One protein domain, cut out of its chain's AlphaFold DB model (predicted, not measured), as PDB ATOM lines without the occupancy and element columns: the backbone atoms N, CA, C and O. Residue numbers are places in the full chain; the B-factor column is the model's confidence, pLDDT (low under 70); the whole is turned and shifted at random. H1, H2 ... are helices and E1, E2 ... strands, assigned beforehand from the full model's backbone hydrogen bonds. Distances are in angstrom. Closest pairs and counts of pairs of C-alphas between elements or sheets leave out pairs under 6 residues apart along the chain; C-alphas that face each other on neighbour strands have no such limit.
ATOM      1  N   PRO A 112      37.327  40.472  12.239       92.62
ATOM      2  CA  PRO A 112      37.069  40.207  13.649       92.62
ATOM      3  C   PRO A 112      36.108  41.222  14.287       92.62
ATOM      4  O   PRO A 112      36.101  42.402  13.943       92.62
ATOM      5  N   PHE A 113      35.327  40.786  15.282       92.44
ATOM      6  CA  PHE A 113      34.573  41.697  16.159       92.44
ATOM      7  C   PHE A 113      35.408  42.188  17.329       92.44
ATOM      8  O   PHE A 113      35.170  43.276  17.846       92.44
ATOM      9  N   VAL A 114      36.369  41.369  17.753       90.81
ATOM     10  CA  VAL A 114      37.305  41.637  18.838       90.81
ATOM     11  C   VAL A 114      38.660  40.972  18.552       90.81
ATOM     12  O   VAL A 114      38.735  40.028  17.770       90.81
ATOM     13  N   MET A 115      39.734  41.427  19.199       88.81
ATOM     14  CA  MET A 115      41.124  40.940  19.075       88.81
ATOM     15  C   MET A 115      41.728  40.996  17.655       88.81
ATOM     16  O   MET A 115      42.712  40.306  17.370       88.81
ATOM     17  N   GLY A 116      41.178  41.817  16.758       88.75
ATOM     18  CA  GLY A 116      41.795  42.086  15.460       88.75
ATOM     19  C   GLY A 116      43.084  42.902  15.563       88.75
ATOM     20  O   GLY A 116      43.415  43.454  16.613       88.75
ATOM     21  N   LYS A 117      43.811  43.025  14.450       85.38
ATOM     22  CA  LYS A 117      45.101  43.733  14.412       85.38
ATOM     23  C   LYS A 117      44.952  45.239  14.632       85.38
ATOM     24  O   LYS A 117      45.742  45.830  15.364       85.38
ATOM     25  N   LYS A 118      43.979  45.859  13.962       82.62
ATOM     26  CA  LYS A 118      43.701  47.293  14.060       82.62
ATOM     27  C   LYS A 118      42.205  47.510  14.285       82.62
ATOM     28  O   LYS A 118      41.430  47.166  13.398       82.62
ATOM     29  N   PRO A 119      41.789  48.103  15.418       79.50
ATOM     30  CA  PRO A 119      40.376  48.357  15.689       79.50
ATOM     31  C   PRO A 119      39.672  49.160  14.594       79.50
ATOM     32  O   PRO A 119      38.508  48.925  14.322       79.50
ATOM     33  N   GLN A 120      40.373  50.094  13.949       77.69
ATOM     34  CA  GLN A 120      39.808  50.959  12.909       77.69
ATOM     35  C   GLN A 120      39.497  50.221  11.597       77.69
ATOM     36  O   GLN A 120      38.760  50.751  10.777       77.69
ATOM     37  N   GLU A 121      40.097  49.047  11.378       77.44
ATOM     38  CA  GLU A 121      39.928  48.252  10.152       77.44
ATOM     39  C   GLU A 121      38.937  47.090  10.348       77.44
ATOM     40  O   GLU A 121      38.527  46.475   9.370       77.44
ATOM     41  N   ASP A 122      38.539  46.794  11.591       86.19
ATOM     42  CA  ASP A 122      37.587  45.732  11.923       86.19
ATOM     43  C   ASP A 122      36.277  46.293  12.508       86.19
ATOM     44  O   ASP A 122      36.071  47.506  12.551       86.19
ATOM     45  N   TYR A 123      35.356  45.433  12.959       89.12
ATOM     46  CA  TYR A 123      34.043  45.898  13.433       89.12
ATOM     47  C   TYR A 123      34.122  46.872  14.619       89.12
ATOM     48  O   TYR A 123      33.172  47.617  14.847       89.12
ATOM     49  N   ARG A 124      35.229  46.922  15.373       85.75
ATOM     50  CA  ARG A 124      35.395  47.864  16.495       85.75
ATOM     51  C   ARG A 124      35.419  49.319  16.035       85.75
ATOM     52  O   ARG A 124      35.051  50.196  16.812       85.75
ATOM     53  N   GLY A 125      35.828  49.574  14.795       82.06
ATOM     54  CA  GLY A 125      35.775  50.886  14.157       82.06
ATOM     55  C   GLY A 125      34.365  51.288  13.721       82.06
ATOM     56  O   GLY A 125      34.123  52.461  13.465       82.06
ATOM     57  N   HIS A 126      33.424  50.338  13.688       84.62
ATOM     58  CA  HIS A 126      32.057  50.491  13.185       84.62
ATOM     59  C   HIS A 126      31.041  50.172  14.290       84.62
ATOM     60  O   HIS A 126      30.318  49.172  14.246       84.62
ATOM     61  N   TRP A 127      31.014  51.011  15.328       85.25
ATOM     62  CA  TRP A 127      30.347  50.694  16.593       85.25
ATOM     63  C   TRP A 127      28.847  50.405  16.464       85.25
ATOM     64  O   TRP A 127      28.366  49.476  17.121       85.25
ATOM     65  N   GLN A 128      28.106  51.137  15.615       87.75
ATOM     66  CA  GLN A 128      26.673  50.879  15.422       87.75
ATOM     67  C   GLN A 128      26.450  49.476  14.856       87.75
ATOM     68  O   GLN A 128      25.532  48.763  15.263       87.75
ATOM     69  N   GLU A 129      27.302  49.068  13.919       88.81
ATOM     70  CA  GLU A 129      27.185  47.787  13.240       88.81
ATOM     71  C   GLU A 129      27.621  46.625  14.121       88.81
ATOM     72  O   GLU A 129      26.938  45.601  14.185       88.81
ATOM     73  N   TRP A 130      28.709  46.817  14.865       91.50
ATOM     74  CA  TRP A 130      29.131  45.897  15.909       91.50
ATOM     75  C   TRP A 130      28.000  45.678  16.925       91.50
ATOM     76  O   TRP A 130      27.611  44.535  17.186       91.50
ATOM     77  N   HIS A 131      27.398  46.761  17.433       92.00
ATOM     78  CA  HIS A 131      26.286  46.701  18.386       92.00
ATOM     79  C   HIS A 131      25.078  45.961  17.800       92.00
ATOM     80  O   HIS A 131      24.567  45.021  18.423       92.00
ATOM     81  N   ARG A 132      24.655  46.336  16.584       94.00
ATOM     82  CA  ARG A 132      23.542  45.702  15.864       94.00
ATOM     83  C   ARG A 132      23.781  44.206  15.687       94.00
ATOM     84  O   ARG A 132      22.886  43.418  15.990       94.00
ATOM     85  N   MET A 133      24.981  43.801  15.270       95.88
ATOM     86  CA  MET A 133      25.314  42.389  15.082       95.88
ATOM     87  C   MET A 133      25.251  41.606  16.390       95.88
ATOM     88  O   MET A 133      24.667  40.523  16.423       95.88
ATOM     89  N   MET A 134      25.803  42.140  17.483       96.12
ATOM     90  CA  MET A 134      25.752  41.461  18.782       96.12
ATOM     91  C   MET A 134      24.312  41.295  19.278       96.12
ATOM     92  O   MET A 134      23.936  40.216  19.743       96.12
ATOM     93  N   GLN A 135      23.477  42.328  19.134       97.12
ATOM     94  CA  GLN A 135      22.059  42.244  19.490       97.12
ATOM     95  C   GLN A 135      21.295  41.259  18.601       97.12
ATOM     96  O   GLN A 135      20.469  40.498  19.116       97.12
ATOM     97  N   LEU A 136      21.605  41.200  17.302       98.00
ATOM     98  CA  LEU A 136      21.027  40.221  16.383       98.00
ATOM     99  C   LEU A 136      21.445  38.790  16.758       98.00
ATOM    100  O   LEU A 136      20.603  37.893  16.820       98.00
ATOM    101  N   CYS A 137      22.719  38.580  17.101       98.06
ATOM    102  CA  CYS A 137      23.223  37.298  17.590       98.06
ATOM    103  C   CYS A 137      22.494  36.856  18.864       98.06
ATOM    104  O   CYS A 137      22.042  35.712  18.935       98.06
ATOM    105  N   ARG A 138      22.291  37.759  19.834       97.94
ATOM    106  CA  ARG A 138      21.475  37.491  21.031       97.94
ATOM    107  C   ARG A 138      20.040  37.117  20.658       97.94
ATOM    108  O   ARG A 138      19.516  36.120  21.149       97.94
ATOM    109  N   GLN A 139      19.398  37.907  19.799       98.06
ATOM    110  CA  GLN A 139      18.006  37.705  19.389       98.06
ATOM    111  C   GLN A 139      17.790  36.345  18.713       98.06
ATOM    112  O   GLN A 139      16.827  35.647  19.032       98.06
ATOM    113  N   HIS A 140      18.701  35.945  17.824       98.12
ATOM    114  CA  HIS A 140      18.607  34.694  17.066       98.12
ATOM    115  C   HIS A 140      19.400  33.535  17.680       98.12
ATOM    116  O   HIS A 140      19.496  32.468  17.067       98.12
ATOM    117  N   LYS A 141      19.911  33.709  18.906       97.00
ATOM    118  CA  LYS A 141      20.644  32.695  19.680       97.00
ATOM    119  C   LYS A 141      21.862  32.130  18.934       97.00
ATOM    120  O   LYS A 141      22.111  30.925  18.940       97.00
ATOM    121  N   ILE A 142      22.623  33.005  18.285       98.31
ATOM    122  CA  ILE A 142      23.928  32.678  17.701       98.31
ATOM    123  C   ILE A 142      24.955  32.715  18.833       98.31
ATOM    124  O   ILE A 142      25.167  33.765  19.434       98.31
ATOM    125  N   ALA A 143      25.563  31.574  19.156       96.06
ATOM    126  CA  ALA A 143      26.534  31.458  20.251       96.06
ATOM    127  C   ALA A 143      27.990  31.391  19.766       96.06
ATOM    128  O   ALA A 143      28.905  31.435  20.583       96.06
ATOM    129  N   THR A 144      28.222  31.264  18.457       98.38
ATOM    130  CA  THR A 144      29.565  31.084  17.895       98.38
ATOM    131  C   THR A 144      29.776  31.994  16.699       98.38
ATOM    132  O   THR A 144      28.974  31.993  15.762       98.38
ATOM    133  N   ILE A 145      30.887  32.728  16.730       98.06
ATOM    134  CA  ILE A 145      31.383  33.538  15.621       98.06
ATOM    135  C   ILE A 145      32.799  33.070  15.286       98.06
ATOM    136  O   ILE A 145      33.636  32.947  16.180       98.06
ATOM    137  N   LEU A 146      33.069  32.813  14.010       97.81
ATOM    138  CA  LEU A 146      34.398  32.492  13.495       97.81
ATOM    139  C   LEU A 146      34.900  33.658  12.648       97.81
ATOM    140  O   LEU A 146      34.181  34.110  11.755       97.81
ATOM    141  N   THR A 147      36.117  34.128  12.922       96.00
ATOM    142  CA  THR A 147      36.729  35.245  12.194       96.00
ATOM    143  C   THR A 147      38.188  35.000  11.835       96.00
ATOM    144  O   THR A 147      38.825  34.104  12.392       96.00
ATOM    145  N   ALA A 148      38.730  35.795  10.913       92.88
ATOM    146  CA  ALA A 148      40.129  35.727  10.496       92.88
ATOM    147  C   ALA A 148      40.729  37.141  10.365       92.88
ATOM    148  O   ALA A 148      40.646  37.898  11.337       92.88
ATOM    149  N   ASP A 149      41.362  37.452   9.225       89.62
ATOM    150  CA  ASP A 149      42.120  38.676   8.899       89.62
ATOM    151  C   ASP A 149      43.390  38.878   9.747       89.62
ATOM    152  O   ASP A 149      44.517  38.905   9.250       89.62
ATOM    153  N   SER A 150      43.243  38.949  11.068       89.69
ATOM    154  CA  SER A 150      44.385  39.133  11.954       89.69
ATOM    155  C   SER A 150      45.200  37.849  12.088       89.69
ATOM    156  O   SER A 150      44.655  36.792  12.400       89.69
ATOM    157  N   HIS A 151      46.527  37.948  11.950       91.56
ATOM    158  CA  HIS A 151      47.457  36.824  12.112       91.56
ATOM    159  C   HIS A 151      47.644  36.416  13.584       91.56
ATOM    160  O   HIS A 151      48.728  36.515  14.170       91.56
ATOM    161  N   ASN A 152      46.555  36.018  14.228       91.06
ATOM    162  CA  ASN A 152      46.527  35.515  15.586       91.06
ATOM    163  C   ASN A 152      45.415  34.472  15.758       91.06
ATOM    164  O   ASN A 152      44.554  34.284  14.901       91.06
ATOM    165  N   TYR A 153      45.476  33.765  16.875       93.44
ATOM    166  CA  TYR A 153      44.355  33.066  17.453       93.44
ATOM    167  C   TYR A 153      43.862  33.853  18.658       93.44
ATOM    168  O   TYR A 153      44.656  34.245  19.518       93.44
ATOM    169  N   SER A 154      42.549  33.989  18.784       92.12
ATOM    170  CA  SER A 154      41.952  34.388  20.049       92.12
ATOM    171  C   SER A 154      40.608  33.722  20.281       92.12
ATOM    172  O   SER A 154      39.859  33.431  19.349       92.12
ATOM    173  N   HIS A 155      40.296  33.505  21.553       93.50
ATOM    174  CA  HIS A 155      38.968  33.118  22.006       93.50
ATOM    175  C   HIS A 155      38.448  34.195  22.941       93.50
ATOM    176  O   HIS A 155      39.086  34.481  23.953       93.50
ATOM    177  N   SER A 156      37.300  34.776  22.612       91.25
ATOM    178  CA  SER A 156      36.635  35.775  23.447       91.25
ATOM    179  C   SER A 156      35.208  35.354  23.774       91.25
ATOM    180  O   SER A 156      34.491  34.846  22.915       91.25
ATOM    181  N   GLU A 157      34.800  35.580  25.016       92.06
ATOM    182  CA  GLU A 157      33.417  35.523  25.476       92.06
ATOM    183  C   GLU A 157      32.855  36.943  25.454       92.06
ATOM    184  O   GLU A 157      33.306  37.805  26.208       92.06
ATOM    185  N   ILE A 158      31.881  37.190  24.584       92.38
ATOM    186  CA  ILE A 158      31.164  38.460  24.479       92.38
ATOM    187  C   ILE A 158      29.804  38.264  25.136       92.38
ATOM    188  O   ILE A 158      28.954  37.522  24.642       92.38
ATOM    189  N   HIS A 159      29.610  38.901  26.281       93.25
ATOM    190  CA  HIS A 159      28.344  38.885  27.000       93.25
ATOM    191  C   HIS A 159      27.427  39.921  26.362       93.25
ATOM    192  O   HIS A 159      27.843  41.056  26.183       93.25
ATOM    193  N   VAL A 160      26.195  39.555  26.020       94.81
ATOM    194  CA  VAL A 160      25.253  40.472  25.368       94.81
ATOM    195  C   VAL A 160      23.913  40.436  26.078       94.81
ATOM    196  O   VAL A 160      23.277  39.385  26.188       94.81
ATOM    197  N   ARG A 161      23.451  41.606  26.516       95.06
ATOM    198  CA  ARG A 161      22.161  41.786  27.188       95.06
ATOM    199  C   ARG A 161      21.229  42.673  26.381       95.06
ATOM    200  O   ARG A 161      21.674  43.448  25.537       95.06
ATOM    201  N   LYS A 162      19.925  42.555  26.642       96.00
ATOM    202  CA  LYS A 162      18.930  43.505  26.124       96.00
ATOM    203  C   LYS A 162      18.867  44.750  27.010       96.00
ATOM    204  O   LYS A 162      18.781  45.856  26.493       96.00
ATOM    205  N   THR A 163      18.925  44.560  28.323       94.00
ATOM    206  CA  THR A 163      19.026  45.608  29.342       94.00
ATOM    207  C   THR A 163      20.109  45.239  30.357       94.00
ATOM    208  O   THR A 163      20.422  44.063  30.519       94.00
ATOM    209  N   ALA A 164      20.689  46.216  31.058       88.00
ATOM    210  CA  ALA A 164      21.833  45.990  31.954       88.00
ATOM    211  C   ALA A 164      21.592  44.924  33.048       88.00
ATOM    212  O   ALA A 164      22.532  44.264  33.479       88.00
ATOM    213  N   ASN A 165      20.336  44.720  33.457       90.88
ATOM    214  CA  ASN A 165      19.970  43.779  34.519       90.88
ATOM    215  C   ASN A 165      19.638  42.364  34.014       90.88
ATOM    216  O   ASN A 165      19.357  41.488  34.829       90.88
ATOM    217  N   ASP A 166      19.624  42.136  32.699       94.50
ATOM    218  CA  ASP A 166      19.310  40.819  32.145       94.50
ATOM    219  C   ASP A 166      20.489  39.846  32.293       94.50
ATOM    220  O   ASP A 166      21.662  40.230  32.265       94.50
ATOM    221  N   GLU A 167      20.181  38.549  32.353       95.12
ATOM    222  CA  GLU A 167      21.194  37.511  32.165       95.12
ATOM    223  C   GLU A 167      21.790  37.599  30.747       95.12
ATOM    224  O   GLU A 167      21.046  37.766  29.768       95.12
ATOM    225  N   PRO A 168      23.123  37.500  30.594       95.19
ATOM    226  CA  PRO A 168      23.756  37.639  29.295       95.19
ATOM    227  C   PRO A 168      23.534  36.408  28.420       95.19
ATOM    228  O   PRO A 168      23.666  35.263  28.855       95.19
ATOM    229  N   TRP A 169      23.322  36.648  27.130       97.31
ATOM    230  CA  TRP A 169      23.653  35.663  26.109       97.31
ATOM    231  C   TRP A 169      25.154  35.732  25.837       97.31
ATOM    232  O   TRP A 169      25.673  36.806  25.532       97.31
ATOM    233  N   VAL A 170      25.854  34.608  25.960       95.81
ATOM    234  CA  VAL A 170      27.305  34.558  25.758       95.81
ATOM    235  C   VAL A 170      27.603  34.101  24.336       95.81
ATOM    236  O   VAL A 170      27.199  33.018  23.915       95.81
ATOM    237  N   ILE A 171      28.320  34.943  23.601       96.94
ATOM    238  CA  ILE A 171      28.815  34.658  22.260       96.94
ATOM    239  C   ILE A 171      30.300  34.330  22.366       96.94
ATOM    240  O   ILE A 171      31.085  35.116  22.890       96.94
ATOM    241  N   HIS A 172      30.701  33.185  21.834       96.75
ATOM    242  CA  HIS A 172      32.098  32.805  21.712       96.75
ATOM    243  C   HIS A 172      32.614  33.212  20.331       96.75
ATOM    244  O   HIS A 172      32.241  32.609  19.322       96.75
ATOM    245  N   GLN A 173      33.473  34.231  20.282       95.88
ATOM    246  CA  GLN A 173      34.231  34.544  19.074       95.88
ATOM    247  C   GLN A 173      35.543  33.762  19.074       95.88
ATOM    248  O   GLN A 173      36.324  33.856  20.025       95.88
ATOM    249  N   HIS A 174      35.810  33.062  17.977       96.94
ATOM    250  CA  HIS A 174      37.108  32.481  17.666       96.94
ATOM    251  C   HIS A 174      37.723  33.201  16.465       96.94
ATOM    252  O   HIS A 174      37.241  33.055  15.344       96.94
ATOM    253  N   LEU A 175      38.794  33.954  16.707       94.94
ATOM    254  CA  LEU A 175      39.663  34.467  15.650       94.94
ATOM    255  C   LEU A 175      40.693  33.377  15.344       94.94
ATOM    256  O   LEU A 175      41.366  32.914  16.263       94.94
ATOM    257  N   VAL A 176      40.780  32.924  14.095       94.25
ATOM    258  CA  VAL A 176      41.577  31.759  13.671       94.25
ATOM    259  C   VAL A 176      42.482  32.071  12.470       94.25
ATOM    260  O   VAL A 176      42.534  31.322  11.500       94.25
ATOM    261  N   GLY A 177      43.229  33.174  12.525       90.75
ATOM    262  CA  GLY A 177      44.106  33.631  11.439       90.75
ATOM    263  C   GLY A 177      45.555  33.143  11.538       90.75
ATOM    264  O   GLY A 177      46.470  33.817  11.088       90.75
ATOM    265  N   THR A 178      45.819  31.989  12.151       87.38
ATOM    266  CA  THR A 178      47.195  31.530  12.440       87.38
ATOM    267  C   THR A 178      47.925  30.882  11.259       87.38
ATOM    268  O   THR A 178      49.038  30.385  11.433       87.38
ATOM    269  N   LEU A 179      47.320  30.839  10.069       82.25
ATOM    270  CA  LEU A 179      47.914  30.237   8.873       82.25
ATOM    271  C   LEU A 179      48.905  31.206   8.207       82.25
ATOM    272  O   LEU A 179      48.657  31.739   7.131       82.25
ATOM    273  N   GLY A 180      50.050  31.414   8.860       71.81
ATOM    274  CA  GLY A 180      51.127  32.280   8.374       71.81
ATOM    275  C   GLY A 180      50.985  33.746   8.793       71.81
ATOM    276  O   GLY A 180      50.166  34.098   9.639       71.81
ATOM    277  N   GLY A 181      51.845  34.596   8.227       75.06
ATOM    278  CA  GLY A 181      51.871  36.030   8.513       75.06
ATOM    279  C   GLY A 181      52.833  36.452   9.629       75.06
ATOM    280  O   GLY A 181      53.459  35.637  10.307       75.06
ATOM    281  N   SER A 182      53.011  37.767   9.779       79.75
ATOM    282  CA  SER A 182      53.885  38.339  10.805       79.75
ATOM    283  C   SER A 182      53.244  38.292  12.190       79.75
ATOM    284  O   SER A 182      52.028  38.461  12.328       79.75
ATOM    285  N   LYS A 183      54.087  38.134  13.216       83.75
ATOM    286  CA  LYS A 183      53.688  38.228  14.622       83.75
ATOM    287  C   LYS A 183      52.898  39.512  14.876       83.75
ATOM    288  O   LYS A 183      53.356  40.608  14.548       83.75
ATOM    289  N   GLN A 184      51.737  39.364  15.496       84.75
ATOM    290  CA  GLN A 184      50.897  40.455  15.965       84.75
ATOM    291  C   GLN A 184      51.156  40.716  17.448       84.75
ATOM    292  O   GLN A 184      51.457  39.812  18.227       84.75
ATOM    293  N   SER A 185      51.072  41.983  17.835       81.00
ATOM    294  CA  SER A 185      51.216  42.411  19.221       81.00
ATOM    295  C   SER A 185      49.866  42.801  19.794       81.00
ATOM    296  O   SER A 185      49.130  43.558  19.174       81.00
ATOM    297  N   VAL A 186      49.609  42.356  21.017       80.44
ATOM    298  CA  VAL A 186      48.472  42.794  21.828       80.44
ATOM    299  C   VAL A 186      48.840  44.073  22.570       80.44
ATOM    300  O   VAL A 186      49.900  44.107  23.217       80.44
ATOM    301  N   SER A 187      47.980  45.092  22.501       77.62
ATOM    302  CA  SER A 187      48.157  46.344  23.245       77.62
ATOM    303  C   SER A 187      48.105  46.113  24.764       77.62
ATOM    304  O   SER A 187      47.626  45.084  25.242       77.62
ATOM    305  N   GLU A 188      48.614  47.054  25.559       76.38
ATOM    306  CA  GLU A 188      48.540  46.937  27.025       76.38
ATOM    307  C   GLU A 188      47.084  46.951  27.522       76.38
ATOM    308  O   GLU A 188      46.724  46.186  28.412       76.38
ATOM    309  N   GLU A 189      46.222  47.755  26.896       72.62
ATOM    310  CA  GLU A 189      44.778  47.758  27.154       72.62
ATOM    311  C   GLU A 189      44.155  46.391  26.842       72.62
ATOM    312  O   GLU A 189      43.426  45.828  27.663       72.62
ATOM    313  N   GLU A 190      44.525  45.803  25.700       76.62
ATOM    314  CA  GLU A 190      44.104  44.460  25.319       76.62
ATOM    315  C   GLU A 190      44.514  43.402  26.343       76.62
ATOM    316  O   GLU A 190      43.672  42.627  26.811       76.62
ATOM    317  N   ARG A 191      45.772  43.441  26.792       76.38
ATOM    318  CA  ARG A 191      46.300  42.545  27.831       76.38
ATOM    319  C   ARG A 191      45.577  42.693  29.163       76.38
ATOM    320  O   ARG A 191      45.319  41.686  29.823       76.38
ATOM    321  N   GLN A 192      45.246  43.914  29.582       70.69
ATOM    322  CA  GLN A 192      44.626  44.147  30.889       70.69
ATOM    323  C   GLN A 192      43.274  43.449  31.029       70.69
ATOM    324  O   GLN A 192      42.947  42.945  32.109       70.69
ATOM    325  N   SER A 193      42.516  43.341  29.946       67.31
ATOM    326  CA  SER A 193      41.214  42.684  29.999       67.31
ATOM    327  C   SER A 193      41.221  41.183  30.188       67.31
ATOM    328  O   SER A 193      40.246  40.625  30.686       67.31
ATOM    329  N   PHE A 194      42.319  40.520  29.823       72.62
ATOM    330  CA  PHE A 194      42.436  39.076  29.970       72.62
ATOM    331  C   PHE A 194      42.295  38.712  31.458       72.62
ATOM    332  O   PHE A 194      41.905  37.605  31.808       72.62
ATOM    333  N   SER A 195      42.609  39.664  32.345       58.50
ATOM    334  CA  SER A 195      42.597  39.512  33.799       58.50
ATOM    335  C   SER A 195      41.457  40.252  34.517       58.50
ATOM    336  O   SER A 195      41.257  40.026  35.713       58.50
ATOM    337  N   LYS A 196      40.696  41.120  33.831       61.34
ATOM    338  CA  LYS A 196      39.653  41.972  34.434       61.34
ATOM    339  C   LYS A 196      38.340  41.910  33.638       61.34
ATOM    340  O   LYS A 196      38.214  42.614  32.639       61.34
ATOM    341  N   PRO A 197      37.342  41.130  34.096       54.47
ATOM    342  CA  PRO A 197      35.991  41.170  33.540       54.47
ATOM    343  C   PRO A 197      35.396  42.576  33.671       54.47
ATOM    344  O   PRO A 197      35.580  43.221  34.702       54.47
ATOM    345  N   GLY A 198      34.678  43.043  32.649       48.28
ATOM    346  CA  GLY A 198      33.946  44.317  32.719       48.28
ATOM    347  C   GLY A 198      34.762  45.567  32.384       48.28
ATOM    348  O   GLY A 198      34.244  46.675  32.485       48.28
ATOM    349  N   ARG A 199      36.012  45.420  31.931       47.91
ATOM    350  CA  ARG A 199      36.654  46.449  31.112       47.91
ATOM    351  C   ARG A 199      37.062  45.826  29.790       47.91
ATOM    352  O   ARG A 199      37.827  44.860  29.803       47.91
ATOM    353  N   PRO A 200      36.530  46.326  28.669       50.28
ATOM    354  CA  PRO A 200      36.927  45.812  27.383       50.28
ATOM    355  C   PRO A 200      38.419  46.071  27.211       50.28
ATOM    356  O   PRO A 200      38.963  47.047  27.726       50.28
ATOM    357  N   PRO A 201      39.070  45.321  26.347       52.78
ATOM    358  CA  PRO A 201      39.498  45.910  25.138       52.78
ATOM    359  C   PRO A 201      38.399  45.570  24.128       52.78
ATOM    360  O   PRO A 201      37.475  44.786  24.369       52.78
ATOM    361  N   LEU A 202      38.515  46.072  22.924       57.66
ATOM    362  CA  LEU A 202      37.784  45.465  21.821       57.66
ATOM    363  C   LEU A 202      36.258  45.660  21.778       57.66
ATOM    364  O   LEU A 202      35.657  45.151  20.845       57.66
ATOM    365  N   LEU A 203      35.610  46.370  22.701       62.56
ATOM    366  CA  LEU A 203      34.313  46.952  22.356       62.56
ATOM    367  C   LEU A 203      34.583  48.174  21.488       62.56
ATOM    368  O   LEU A 203      35.616  48.833  21.626       62.56
ATOM    369  N   ALA A 204      33.654  48.480  20.599       61.16
ATOM    370  CA  ALA A 204      33.710  49.734  19.886       61.16
ATOM    371  C   ALA A 204      33.570  50.887  20.901       61.16
ATOM    372  O   ALA A 204      32.586  50.966  21.633       61.16
ATOM    373  N   ASN A 205      34.593  51.731  21.029       66.56
ATOM    374  CA  ASN A 205      34.630  52.776  22.051       66.56
ATOM    375  C   ASN A 205      33.890  54.019  21.542       66.56
ATOM    376  O   ASN A 205      34.483  54.848  20.852       66.56
ATOM    377  N   HIS A 206      32.598  54.129  21.858       77.88
ATOM    378  CA  HIS A 206      31.770  55.264  21.456       77.88
ATOM    379  C   HIS A 206      30.865  55.735  22.609       77.88
ATOM    380  O   HIS A 206      30.300  54.882  23.294       77.88
ATOM    381  N   PRO A 207      30.680  57.056  22.826       81.06
ATOM    382  CA  PRO A 207      29.843  57.589  23.912       81.06
ATOM    383  C   PRO A 207      28.395  57.085  23.918       81.06
ATOM    384  O   PRO A 207      27.797  56.957  24.982       81.06
ATOM    385  N   ASP A 208      27.853  56.776  22.739       85.19
ATOM    386  CA  ASP A 208      26.473  56.301  22.574       85.19
ATOM    387  C   ASP A 208      26.320  54.778  22.744       85.19
ATOM    388  O   ASP A 208      25.204  54.255  22.711       85.19
ATOM    389  N   LEU A 209      27.424  54.041  22.921       85.69
ATOM    390  CA  LEU A 209      27.375  52.611  23.204       85.69
ATOM    391  C   LEU A 209      27.228  52.383  24.712       85.69
ATOM    392  O   LEU A 209      28.155  52.622  25.485       85.69
ATOM    393  N   ASP A 210      26.090  51.831  25.131       88.81
ATOM    394  CA  ASP A 210      25.899  51.404  26.518       88.81
ATOM    395  C   ASP A 210      26.754  50.164  26.832       88.81
ATOM    396  O   ASP A 210      26.388  49.017  26.553       88.81
ATOM    397  N   ALA A 211      27.922  50.402  27.430       84.44
ATOM    398  CA  ALA A 211      28.865  49.360  27.813       84.44
ATOM    399  C   ALA A 211      28.302  48.382  28.863       84.44
ATOM    400  O   ALA A 211      28.773  47.242  28.930       84.44
ATOM    401  N   ALA A 212      27.286  48.769  29.647       88.12
ATOM    402  CA  ALA A 212      26.688  47.892  30.656       88.12
ATOM    403  C   ALA A 212      26.008  46.667  30.021       88.12
ATOM    404  O   ALA A 212      25.982  45.582  30.604       88.12
ATOM    405  N   LEU A 213      25.539  46.789  28.774       91.38
ATOM    406  CA  LEU A 213      24.969  45.666  28.024       91.38
ATOM    407  C   LEU A 213      25.985  44.546  27.766       91.38
ATOM    408  O   LEU A 213      25.588  43.394  27.556       91.38
ATOM    409  N   TYR A 214      27.278  44.872  27.826       89.88
ATOM    410  CA  TYR A 214      28.388  43.985  27.490       89.88
ATOM    411  C   TYR A 214      29.263  43.599  28.685       89.88
ATOM    412  O   TYR A 214      30.314  42.964  28.527       89.88
ATOM    413  N   GLU A 215      28.833  43.951  29.897       86.94
ATOM    414  CA  GLU A 215      29.590  43.695  31.115       86.94
ATOM    415  C   GLU A 215      29.833  42.191  31.338       86.94
ATOM    416  O   GLU A 215      28.948  41.344  31.166       86.94
ATOM    417  N   GLY A 216      31.058  41.853  31.741       84.25
ATOM    418  CA  GLY A 216      31.504  40.474  31.941       84.25
ATOM    419  C   GLY A 216      32.161  39.832  30.718       84.25
ATOM    420  O   GLY A 216      32.716  38.747  30.864       84.25
ATOM    421  N   SER A 217      32.178  40.506  29.563       87.56
ATOM    422  CA  SER A 217      32.944  40.053  28.393       87.56
ATOM    423  C   SER A 217      34.434  39.904  28.724       87.56
ATOM    424  O   SER A 217      34.999  40.732  29.447       87.56
ATOM    425  N   THR A 218      35.072  38.844  28.219       84.12
ATOM    426  CA  THR A 218      36.477  38.506  28.511       84.12
ATOM    427  C   THR A 218      37.175  37.820  27.342       84.12
ATOM    428  O   THR A 218      36.559  37.099  26.562       84.12
ATOM    429  N   VAL A 219      38.494  37.983  27.257       86.25
ATOM    430  CA  VAL A 219      39.348  37.179  26.372       86.25
ATOM    431  C   VAL A 219      39.835  35.962  27.149       86.25
ATOM    432  O   VAL A 219      40.404  36.097  28.228       86.25
ATOM    433  N   LYS A 220      39.597  34.767  26.614       86.06
ATOM    434  CA  LYS A 220      39.895  33.468  27.238       86.06
ATOM    435  C   LYS A 220      41.223  32.886  26.789       86.06
ATOM    436  O   LYS A 220      41.837  32.128  27.536       86.06
ATOM    437  N   ALA A 221      41.658  33.235  25.588       89.44
ATOM    438  CA  ALA A 221      42.952  32.850  25.059       89.44
ATOM    439  C   ALA A 221      43.396  33.817  23.967       89.44
ATOM    440  O   ALA A 221      42.567  34.319  23.209       89.44
ATOM    441  N   TYR A 222      44.705  34.025  23.865       90.25
ATOM    442  CA  TYR A 222      45.337  34.701  22.740       90.25
ATOM    443  C   TYR A 222      46.673  34.044  22.405       90.25
ATOM    444  O   TYR A 222      47.441  33.680  23.297       90.25
ATOM    445  N   PHE A 223      46.982  33.937  21.122       90.44
ATOM    446  CA  PHE A 223      48.259  33.450  20.621       90.44
ATOM    447  C   PHE A 223      48.551  34.094  19.267       90.44
ATOM    448  O   PHE A 223      47.654  34.176  18.441       90.44
ATOM    449  N   SER A 224      49.786  34.504  18.989       89.19
ATOM    450  CA  SER A 224      50.185  34.909  17.636       89.19
ATOM    451  C   SER A 224      51.309  34.013  17.109       89.19
ATOM    452  O   SER A 224      52.184  33.624  17.888       89.19
ATOM    453  N   PRO A 225      51.336  33.670  15.805       84.62
ATOM    454  CA  PRO A 225      52.464  32.963  15.212       84.62
ATOM    455  C   PRO A 225      53.800  33.648  15.531       84.62
ATOM    456  O   PRO A 225      53.946  34.867  15.422       84.62
ATOM    457  N   GLY A 226      54.785  32.853  15.950       82.00
ATOM    458  CA  GLY A 226      56.082  33.344  16.427       82.00
ATOM    459  C   GLY A 226      56.129  33.686  17.922       82.00
ATOM    460  O   GLY A 226      57.216  33.939  18.448       82.00
ATOM    461  N   ASP A 227      55.002  33.661  18.637       82.38
ATOM    462  CA  ASP A 227      55.027  33.600  20.096       82.38
ATOM    463  C   ASP A 227      55.435  32.207  20.570       82.38
ATOM    464  O   ASP A 227      54.993  31.185  20.056       82.38
ATOM    465  N   LYS A 228      56.267  32.168  21.613       79.88
ATOM    466  CA  LYS A 228      56.646  30.910  22.271       79.88
ATOM    467  C   LYS A 228      55.560  30.385  23.208       79.88
ATOM    468  O   LYS A 228      55.686  29.278  23.718       79.88
ATOM    469  N   VAL A 229      54.569  31.223  23.525       80.44
ATOM    470  CA  VAL A 229      53.619  31.008  24.618       80.44
ATOM    471  C   VAL A 229      52.260  31.597  24.258       80.44
ATOM    472  O   VAL A 229      52.181  32.690  23.702       80.44
ATOM    473  N   ALA A 230      51.189  30.895  24.619       83.94
ATOM    474  CA  ALA A 230      49.846  31.460  24.597       83.94
ATOM    475  C   ALA A 230      49.603  32.309  25.856       83.94
ATOM    476  O   ALA A 230      50.103  32.004  26.944       83.94
ATOM    477  N   LEU A 231      48.809  33.365  25.708       82.50
ATOM    478  CA  LEU A 231      48.340  34.210  26.797       82.50
ATOM    479  C   LEU A 231      46.966  33.715  27.257       82.50
ATOM    480  O   LEU A 231      46.029  33.628  26.463       82.50
ATOM    481  N   LEU A 232      46.846  33.409  28.549       80.75
ATOM    482  CA  LEU A 232      45.616  32.912  29.167       80.75
ATOM    483  C   LEU A 232      45.262  33.744  30.413       80.75
ATOM    484  O   LEU A 232      46.179  34.162  31.137       80.75
ATOM    485  N   PRO A 233      43.963  33.944  30.714       70.50
ATOM    486  CA  PRO A 233      43.509  34.516  31.975       70.50
ATOM    487  C   PRO A 233      44.080  33.766  33.170       70.50
ATOM    488  O   PRO A 233      44.113  32.533  33.200       70.50
ATOM    489  N   THR A 234      44.481  34.504  34.198       61.75
ATOM    490  CA  THR A 234      44.887  33.887  35.461       61.75
ATOM    491  C   THR A 234      43.634  33.459  36.238       61.75
ATOM    492  O   THR A 234      42.759  34.298  36.465       61.75
ATOM    493  N   PRO A 235      43.504  32.189  36.671       53.47
ATOM    494  CA  PRO A 235      42.378  31.764  37.501       53.47
ATOM    495  C   PRO A 235      42.312  32.579  38.800       53.47
ATOM    496  O   PRO A 235      43.346  32.830  39.422       53.47
ATOM    497  N   LYS A 236      41.102  32.942  39.257       48.66
ATOM    498  CA  LYS A 236      40.890  33.630  40.552       48.66
ATOM    499  C   LYS A 236      41.372  32.813  41.767       48.66
ATOM    500  O   LYS A 236      41.556  33.374  42.840       48.66
ATOM    501  N   THR A 237      41.627  31.519  41.600       41.84
ATOM    502  CA  THR A 237      42.104  30.603  42.640       41.84
ATOM    503  C   THR A 237      43.078  29.603  42.025       41.84
ATOM    504  O   THR A 237      42.676  28.749  41.249       41.84
ATOM    505  N   ILE A 238      44.369  29.746  42.336       38.53
ATOM    506  CA  ILE A 238      45.297  28.683  42.760       38.53
ATOM    507  C   ILE A 238      46.622  29.373  43.104       38.53
ATOM    508  O   ILE A 238      47.248  30.051  42.286       38.53
ATOM    509  N   ALA A 239      47.020  29.211  44.360       44.44
ATOM    510  CA  ALA A 239      48.350  29.529  44.830       44.44
ATOM    511  C   ALA A 239      49.388  28.603  44.164       44.44
ATOM    512  O   ALA A 239      49.156  27.409  44.012       44.44
ATOM    513  N   ASN A 240      50.555  29.186  43.880       44.41
ATOM    514  CA  ASN A 240      51.866  28.555  43.685       44.41
ATOM    515  C   ASN A 240      52.236  28.019  42.284       44.41
ATOM    516  O   ASN A 240      51.706  27.029  41.792       44.41
ATOM    517  N   GLY A 241      53.273  28.641  41.697       48.16
ATOM    518  CA  GLY A 241      54.293  27.927  40.913       48.16
ATOM    519  C   GLY A 241      54.580  28.406  39.486       48.16
ATOM    520  O   GLY A 241      55.707  28.249  39.032       48.16
ATOM    521  N   ALA A 242      53.622  28.992  38.761       48.66
ATOM    522  CA  ALA A 242      53.868  29.419  37.376       48.66
ATOM    523  C   ALA A 242      54.519  30.820  37.311       48.66
ATOM    524  O   ALA A 242      54.082  31.709  38.053       48.66
ATOM    525  N   PRO A 243      55.512  31.056  36.426       45.50
ATOM    526  CA  PRO A 243      56.073  32.386  36.225       45.50
ATOM    527  C   PRO A 243      54.975  33.346  35.751       45.50
ATOM    528  O   PRO A 243      54.223  33.055  34.818       45.50
ATOM    529  N   LYS A 244      54.866  34.478  36.446       46.84
ATOM    530  CA  LYS A 244      53.898  35.542  36.172       46.84
ATOM    531  C   LYS A 244      54.590  36.635  35.365       46.84
ATOM    532  O   LYS A 244      55.619  37.140  35.801       46.84
ATOM    533  N   ILE A 245      53.994  37.049  34.251       48.41
ATOM    534  CA  ILE A 245      54.326  38.319  33.589       48.41
ATOM    535  C   ILE A 245      53.026  39.118  33.523       48.41
ATOM    536  O   ILE A 245      52.046  38.641  32.960       48.41
ATOM    537  N   ASN A 246      52.991  40.290  34.161       50.19
ATOM    538  CA  ASN A 246      51.849  41.217  34.167       50.19
ATOM    539  C   ASN A 246      50.475  40.575  34.471       50.19
ATOM    540  O   ASN A 246      49.461  40.972  33.912       50.19
ATOM    541  N   GLY A 247      50.416  39.572  35.354       50.62
ATOM    542  CA  GLY A 247      49.143  38.944  35.739       50.62
ATOM    543  C   GLY A 247      48.549  37.979  34.704       50.62
ATOM    544  O   GLY A 247      47.366  37.659  34.804       50.62
ATOM    545  N   LEU A 248      49.357  37.491  33.757       51.34
ATOM    546  CA  LEU A 248      49.022  36.426  32.808       51.34
ATOM    547  C   LEU A 248      49.832  35.162  33.108       51.34
ATOM    548  O   LEU A 248      51.003  35.244  33.502       51.34
ATOM    549  N   ARG A 249      49.221  33.987  32.910       54.28
ATOM    550  CA  ARG A 249      49.938  32.711  32.990       54.28
ATOM    551  C   ARG A 249      50.596  32.414  31.647       54.28
ATOM    552  O   ARG A 249      49.934  32.412  30.616       54.28
ATOM    553  N   VAL A 250      51.881  32.090  31.696       51.34
ATOM    554  CA  VAL A 250      52.613  31.452  30.602       51.34
ATOM    555  C   VAL A 250      52.443  29.942  30.758       51.34
ATOM    556  O   VAL A 250      52.900  29.375  31.754       51.34
ATOM    557  N   LEU A 251      51.754  29.279  29.827       50.53
ATOM    558  CA  LEU A 251      51.666  27.817  29.812       50.53
ATOM    559  C   LEU A 251      52.478  27.247  28.648       50.53
ATOM    560  O   LEU A 251      52.049  27.321  27.507       50.53
ATOM    561  N   MET A 252      53.618  26.672  29.047       41.09
ATOM    562  CA  MET A 252      54.537  25.759  28.356       41.09
ATOM    563  C   MET A 252      55.169  26.224  27.028       41.09
ATOM    564  O   MET A 252      54.483  26.763  26.165       41.09
TER     565      MET A 252
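AT A GLANCE: This is residues 112 to 252 of the 256 residues of the protein "PhoD domain-containing protein" of Legionella norrlandica (UniProt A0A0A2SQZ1). A four-strand sheet, E1, E3, E2 and E4, forms a wall with one face covered and the opposite face bare. H1 packs slantwise on the covered face, with the unnamed stretches 112 to 126 and 194 to 210 over that same face, while the loosely paired two-strand sheet E5 and E6 sits beyond E4. The 141 printed residues hold three named helices and six named strands, in the order H1 E1 E2 E3 H2 H3 E4 E5 E6; the larger sheet, E1 E3 E2 E4, is mixed and E5 E6 antiparallel. The class is mixed, helices and strands, with under half of the residues in named elements. The whole is compact and rounded, with a radius of gyration of the C-alphas of 15.1 A and spans of 41 by 36 by 27 A.

IN THESE COORDINATES: Start at Pro 112 and read on to C-alpha 127 at (30.347, 50.694, 16.593), where H1 begins; it runs 18.1 A to residue 139. Next come E1, residues 144 to 147, and E2, residues 153 to 160, 22.0 A long. E3, residues 169 to 176, spans 22.2 A, from C-alpha 169 at (23.653, 35.663, 26.109). Then find the short helices H2, residues 188 to 193, and H3, residues 211 to 214. E4, residues 218 to 223, measures 15.1 A; E5 is residues 230 to 233, and E6, residues 248 to 251, ends at C-alpha 251 at (51.666, 27.817, 29.812).

HOW THE PARTS SIT: Begin with the hairpin E2 and E3, antiparallel, where N 156 and O 173 are 2.9 A apart. E1 is parallel to E3, with N 145 and O 172 at 2.9 A, and E4 is antiparallel to E2, with N 155 and O 221 at 2.9 A. E3, H2 H3 and E4 make a split strand-helix-strand unit, two strands running the same way with E2 between them, and its crossover is right-handed. H1 and this sheet make two layers, a helix on one face: its height over the sheet is 9.9 A, and its closest C-alphas to E3 are those of Arg 138 and Trp 169, 5.8 A apart. H2 and H3 only graze the sheet; look at His 159 and Tyr 214, the closest C-alphas of E2 and H3, 5.1 A apart. Past E4, the C-alphas of Phe 223 and Ala 230, the closest of E4 and E5, are 4.7 A apart. The hairpin E5 and E6 has no backbone N and O within hydrogen-bond range. In H1 and H2 every O i to N i+4 pair is within that range; H3 is too short for one.

THE WHOLE: The C-alphas farthest apart are those of Gln 128 and Gly 241, 44.0 A. The printed part has no cut. The links E3 to H2, H2 to H3 and E5 to E6 are long. Mean pLDDT of the printed part is 80.3; look for values under 70 at residue 193, residues 195 to 205 and residues 234 to 252.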